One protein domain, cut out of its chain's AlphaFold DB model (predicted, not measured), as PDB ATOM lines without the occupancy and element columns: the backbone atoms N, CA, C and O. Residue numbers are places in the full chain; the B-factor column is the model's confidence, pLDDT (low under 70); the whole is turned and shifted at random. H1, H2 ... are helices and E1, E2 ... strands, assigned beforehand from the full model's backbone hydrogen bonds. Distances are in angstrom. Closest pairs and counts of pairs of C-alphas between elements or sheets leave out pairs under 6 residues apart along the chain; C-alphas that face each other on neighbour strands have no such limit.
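This is residues 82 to 126 of the 128 residues of an uncharacterized protein of Alkalihalobacillus pseudofirmus (UniProt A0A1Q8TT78). A long two-stranded hairpin, E1 and E2, makes the length, and an unnamed loop that folds back on itself, residues 86 to 96, lies alongside it after a short helix, H1. The 45 printed residues run H1, E1, E2, with an antiparallel sheet E1 - E2; the class is mostly strand, with under half of the residues in named elements. The whole is only just compact, close to loose, with a radius of gyration of the C-alphas of 11.2 A, and elongated, spanning 32 by 21 by 17 A.

H1, residues 82 to 85, is too short for an O i to N i+4 pair; its one O i to N i+3 pair is within range. Residues 86 to 87 pair antiparallel with 95 to 96. E1, residues 107 to 115, and E2, residues 118 to 125, form a hairpin, antiparallel at 168 degrees; N 115 and O 118 are within hydrogen-bond range at 2.9 A. H1 and E2 are apart.

H1 begins at C-alpha 82 (102.438, -58.870, -216.508). E1 measures 23.8 A. E2 measures 23.6 A, ending at C-alpha 125 (93.893, -60.798, -214.416).

The farthest C-alphas, Thr 105 and Val 116, are 32.3 A apart. The printed part has no cut. H1 to E1 is a long link. Residues 112 to 121 and 123 have pLDDT under 70.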
ATOM      1  N   ILE A  82     102.472 -59.726-217.703       85.12
ATOM      2  CA  ILE A  82     102.438 -58.870-216.508       85.12
ATOM      3  C   ILE A  82     103.303 -57.605-216.679       85.12
ATOM      4  O   ILE A  82     102.992 -56.550-216.123       85.12
ATOM      5  N   ARG A  83     104.358 -57.695-217.497       88.81
ATOM      6  CA  ARG A  83     105.263 -56.596-217.854       88.81
ATOM      7  C   ARG A  83     104.607 -55.541-218.736       88.81
ATOM      8  O   ARG A  83     105.179 -54.462-218.890       88.81
ATOM      9  N   ASP A  84     103.420 -55.795-219.277       88.56
ATOM     10  CA  ASP A  84     102.637 -54.776-219.974       88.56
ATOM     11  C   ASP A  84     102.103 -53.731-218.986       88.56
ATOM     12  O   ASP A  84     102.037 -52.554-219.326       88.56
ATOM     13  N   PHE A  85     101.859 -54.124-217.729       87.56
ATOM     14  CA  PHE A  85     101.208 -53.295-216.707       87.56
ATOM     15  C   PHE A  85     102.168 -52.732-215.663       87.56
ATOM     16  O   PHE A  85     101.933 -51.651-215.119       87.56
ATOM     17  N   VAL A  86     103.237 -53.465-215.350       89.62
ATOM     18  CA  VAL A  86     104.160 -53.105-214.272       89.62
ATOM     19  C   VAL A  86     105.618 -53.206-214.696       89.62
ATOM     20  O   VAL A  86     105.982 -53.908-215.635       89.62
ATOM     21  N   THR A  87     106.463 -52.507-213.955       90.25
ATOM     22  CA  THR A  87     107.921 -52.625-213.990       90.25
ATOM     23  C   THR A  87     108.413 -52.947-212.588       90.25
ATOM     24  O   THR A  87     107.756 -52.592-211.610       90.25
ATOM     25  N   TRP A  88     109.548 -53.623-212.473       91.38
ATOM     26  CA  TRP A  88     110.215 -53.853-211.196       91.38
ATOM     27  C   TRP A  88     111.727 -53.804-211.391       91.38
ATOM     28  O   TRP A  88     112.222 -54.074-212.486       91.38
ATOM     29  N   ASP A  89     112.443 -53.415-210.343       89.06
ATOM     30  CA  ASP A  89     113.906 -53.390-210.330       89.06
ATOM     31  C   ASP A  89     114.492 -54.705-209.785       89.06
ATOM     32  O   ASP A  89     113.774 -55.658-209.472       89.06
ATOM     33  N   GLU A  90     115.818 -54.749-209.667       89.81
ATOM     34  CA  GLU A  90     116.575 -55.872-209.095       89.81
ATOM     35  C   GLU A  90     116.214 -56.188-207.632       89.81
ATOM     36  O   GLU A  90     116.491 -57.283-207.144       89.81
ATOM     37  N   HIS A  91     115.542 -55.259-206.949       86.00
ATOM     38  CA  HIS A  91     115.057 -55.399-205.580       86.00
ATOM     39  C   HIS A  91     113.544 -55.669-205.507       86.00
ATOM     40  O   HIS A  91     112.976 -55.679-204.415       86.00
ATOM     41  N   VAL A  92     112.885 -55.938-206.643       80.25
ATOM     42  CA  VAL A  92     111.449 -56.258-206.743       80.25
ATOM     43  C   VAL A  92     110.544 -55.090-206.306       80.25
ATOM     44  O   VAL A  92     109.402 -55.279-205.884       80.25
ATOM     45  N   ASN A  93     111.006 -53.845-206.455       81.75
ATOM     46  CA  ASN A  93     110.152 -52.677-206.244       81.75
ATOM     47  C   ASN A  93     109.203 -52.492-207.435       81.75
ATOM     48  O   ASN A  93     109.588 -51.952-208.474       81.75
ATOM     49  N   VAL A  94     107.951 -52.928-207.288       85.00
ATOM     50  CA  VAL A  94     106.949 -52.880-208.362       85.00
ATOM     51  C   VAL A  94     106.391 -51.464-208.550       85.00
ATOM     52  O   VAL A  94     105.944 -50.821-207.600       85.00
ATOM     53  N   LYS A  95     106.362 -50.988-209.797       86.38
ATOM     54  CA  LYS A  95     105.707 -49.744-210.218       86.38
ATOM     55  C   LYS A  95     104.728 -50.029-211.348       86.38
ATOM     56  O   LYS A  95     105.107 -50.615-212.360       86.38
ATOM     57  N   VAL A  96     103.488 -49.573-211.195       87.38
ATOM     58  CA  VAL A  96     102.486 -49.602-212.270       87.38
ATOM     59  C   VAL A  96     102.873 -48.576-213.332       87.38
ATOM     60  O   VAL A  96     103.259 -47.453-212.996       87.38
ATOM     61  N   LYS A  97     102.801 -48.961-214.609       89.38
ATOM     62  CA  LYS A  97     103.008 -48.036-215.728       89.38
ATOM     63  C   LYS A  97     101.911 -46.970-215.759       89.38
ATOM     64  O   LYS A  97     100.854 -47.112-215.143       89.38
ATOM     65  N   LYS A  98     102.159 -45.869-216.470       87.94
ATOM     66  CA  LYS A  98     101.165 -44.794-216.602       87.94
ATOM     67  C   LYS A  98      99.927 -45.320-217.321       87.94
ATOM     68  O   LYS A  98     100.042 -46.130-218.232       87.94
ATOM     69  N   SER A  99      98.754 -44.796-216.975       83.88
ATOM     70  CA  SER A  99      97.485 -45.214-217.585       83.88
ATOM     71  C   SER A  99      97.469 -45.088-219.113       83.88
ATOM     72  O   SER A  99      96.870 -45.918-219.778       83.88
ATOM     73  N   ALA A 100      98.161 -44.094-219.678       87.25
ATOM     74  CA  ALA A 100      98.279 -43.913-221.128       87.25
ATOM     75  C   ALA A 100      99.123 -44.996-221.833       87.25
ATOM     76  O   ALA A 100      99.073 -45.109-223.052       87.25
ATOM     77  N   GLU A 101      99.917 -45.762-221.082       85.81
ATOM     78  CA  GLU A 101     100.813 -46.813-221.585       85.81
ATOM     79  C   GLU A 101     100.235 -48.219-221.361       85.81
ATOM     80  O   GLU A 101     100.889 -49.213-221.670       85.81
ATOM     81  N   VAL A 102      99.032 -48.308-220.789       87.00
ATOM     82  CA  VAL A 102      98.416 -49.553-220.339       87.00
ATOM     83  C   VAL A 102      97.085 -49.758-221.045       87.00
ATOM     84  O   VAL A 102      96.202 -48.905-220.982       87.00
ATOM     85  N   ASP A 103      96.910 -50.930-221.656       84.31
ATOM     86  CA  ASP A 103      95.587 -51.379-222.080       84.31
ATOM     87  C   ASP A 103      94.805 -51.887-220.860       84.31
ATOM     88  O   ASP A 103      95.054 -52.972-220.335       84.31
ATOM     89  N   GLY A 104      93.880 -51.066-220.364       79.31
ATOM     90  CA  GLY A 104      93.086 -51.385-219.179       79.31
ATOM     91  C   GLY A 104      92.026 -52.468-219.396       79.31
ATOM     92  O   GLY A 104      91.480 -52.958-218.410       79.31
ATOM     93  N   THR A 105      91.723 -52.866-220.640       82.31
ATOM     94  CA  THR A 105      90.615 -53.804-220.915       82.31
ATOM     95  C   THR A 105      90.870 -55.220-220.398       82.31
ATOM     96  O   THR A 105      89.929 -55.990-220.216       82.31
ATOM     97  N   VAL A 106      92.129 -55.563-220.129       82.50
ATOM     98  CA  VAL A 106      92.564 -56.901-219.699       82.50
ATOM     99  C   VAL A 106      92.859 -57.002-218.194       82.50
ATOM    100  O   VAL A 106      93.292 -58.050-217.710       82.50
ATOM    101  N   ILE A 107      92.625 -55.929-217.432       80.81
ATOM    102  CA  ILE A 107      92.909 -55.859-215.993       80.81
ATOM    103  C   ILE A 107      91.634 -56.137-215.187       80.81
ATOM    104  O   ILE A 107      90.649 -55.418-215.330       80.81
ATOM    105  N   ALA A 108      91.672 -57.131-214.291       74.81
ATOM    106  CA  ALA A 108      90.537 -57.461-213.419       74.81
ATOM    107  C   ALA A 108      90.562 -56.700-212.087       74.81
ATOM    108  O   ALA A 108      89.527 -56.265-211.587       74.81
ATOM    109  N   GLU A 109      91.743 -56.555-211.480       78.81
ATOM    110  CA  GLU A 109      91.902 -55.893-210.182       78.81
ATOM    111  C   GLU A 109      93.291 -55.256-210.068       78.81
ATOM    112  O   GLU A 109      94.309 -55.921-210.295       78.81
ATOM    113  N   ILE A 110      93.329 -53.992-209.636       71.06
ATOM    114  CA  ILE A 110      94.528 -53.335-209.105       71.06
ATOM    115  C   ILE A 110      94.209 -52.921-207.672       71.06
ATOM    116  O   ILE A 110      93.325 -52.093-207.451       71.06
ATOM    117  N   SER A 111      94.936 -53.463-206.698       72.25
ATOM    118  CA  SER A 111      94.876 -52.991-205.313       72.25
ATOM    119  C   SER A 111      96.252 -52.547-204.817       72.25
ATOM    120  O   SER A 111      97.277 -53.183-205.073       72.25
ATOM    121  N   SER A 112      96.255 -51.408-204.121       64.81
ATOM    122  CA  SER A 112      97.427 -50.782-203.511       64.81
ATOM    123  C   SER A 112      97.118 -50.517-202.044       64.81
ATOM    124  O   SER A 112      96.118 -49.867-201.738       64.81
ATOM    125  N   SER A 113      97.973 -50.990-201.141       66.75
ATOM    126  CA  SER A 113      97.911 -50.637-199.723       66.75
ATOM    127  C   SER A 113      99.233 -50.028-199.266       66.75
ATOM    128  O   SER A 113     100.317 -50.545-199.544       66.75
ATOM    129  N   GLU A 114      99.137 -48.897-198.572       54.81
ATOM    130  CA  GLU A 114     100.265 -48.258-197.899       54.81
ATOM    131  C   GLU A 114     100.258 -48.686-196.434       54.81
ATOM    132  O   GLU A 114      99.314 -48.417-195.692       54.81
ATOM    133  N   THR A 115     101.304 -49.400-196.027       59.00
ATOM    134  CA  THR A 115     101.535 -49.774-194.630       59.00
ATOM    135  C   THR A 115     102.718 -48.994-194.077       59.00
ATOM    136  O   THR A 115     103.570 -48.520-194.826       59.00
ATOM    137  N   VAL A 116     102.810 -48.913-192.749       54.56
ATOM    138  CA  VAL A 116     103.907 -48.232-192.036       54.56
ATOM    139  C   VAL A 116     105.294 -48.808-192.403       54.56
ATOM    140  O   VAL A 116     106.296 -48.120-192.251       54.56
ATOM    141  N   ASN A 117     105.346 -50.031-192.958       58.62
ATOM    142  CA  ASN A 117     106.564 -50.743-193.368       58.62
ATOM    143  C   ASN A 117     106.760 -50.856-194.898       58.62
ATOM    144  O   ASN A 117     107.681 -51.546-195.331       58.62
ATOM    145  N   GLY A 118     105.923 -50.221-195.730       57.78
ATOM    146  CA  GLY A 118     106.070 -50.247-197.194       57.78
ATOM    147  C   GLY A 118     104.758 -50.375-197.976       57.78
ATOM    148  O   GLY A 118     103.666 -50.424-197.400       57.78
ATOM    149  N   LYS A 119     104.869 -50.422-199.312       57.47
ATOM    150  CA  LYS A 119     103.735 -50.578-200.242       57.47
ATOM    151  C   LYS A 119     103.558 -52.041-200.641       57.47
ATOM    152  O   LYS A 119     104.524 -52.681-201.043       57.47
ATOM    153  N   SER A 120     102.329 -52.546-200.569       57.97
ATOM    154  CA  SER A 120     101.963 -53.857-201.115       57.97
ATOM    155  C   SER A 120     101.079 -53.675-202.345       57.97
ATOM    156  O   SER A 120     100.147 -52.865-202.329       57.97
ATOM    157  N   PHE A 121     101.377 -54.425-203.408       58.75
ATOM    158  CA  PHE A 121     100.624 -54.413-204.659       58.75
ATOM    159  C   PHE A 121     100.080 -55.801-204.958       58.75
ATOM    160  O   PHE A 121     100.811 -56.793-204.903       58.75
ATOM    161  N   LYS A 122      98.804 -55.868-205.327       72.94
ATOM    162  CA  LYS A 122      98.170 -57.095-205.799       72.94
ATOM    163  C   LYS A 122      97.541 -56.836-207.160       72.94
ATOM    164  O   LYS A 122      96.775 -55.891-207.337       72.94
ATOM    165  N   PHE A 123      97.873 -57.711-208.102       69.06
ATOM    166  CA  PHE A 123      97.351 -57.700-209.462       69.06
ATOM    167  C   PHE A 123      96.593 -59.000-209.698       69.06
ATOM    168  O   PHE A 123      97.135 -60.081-209.450       69.06
ATOM    169  N   LYS A 124      95.355 -58.903-210.185       74.31
ATOM    170  CA  LYS A 124      94.633 -60.049-210.747       74.31
ATOM    171  C   LYS A 124      94.267 -59.767-212.197       74.31
ATOM    172  O   LYS A 124      93.926 -58.636-212.551       74.31
ATOM    173  N   ARG A 125      94.338 -60.810-213.018       71.31
ATOM    174  CA  ARG A 125      93.893 -60.798-214.416       71.31
ATOM    175  C   ARG A 125      92.500 -61.419-214.503       71.31
ATOM    176  O   ARG A 125      92.073 -62.057-213.544       71.31
ATOM    177  N   ASN A 126      91.803 -61.199-215.616       71.81
ATOM    178  CA  ASN A 126      90.530 -61.873-215.864       71.81
ATOM    179  C   ASN A 126      90.780 -63.384-215.987       71.81
ATOM    180  O   ASN A 126      91.699 -63.789-216.702       71.81
TER     181      ASN A 126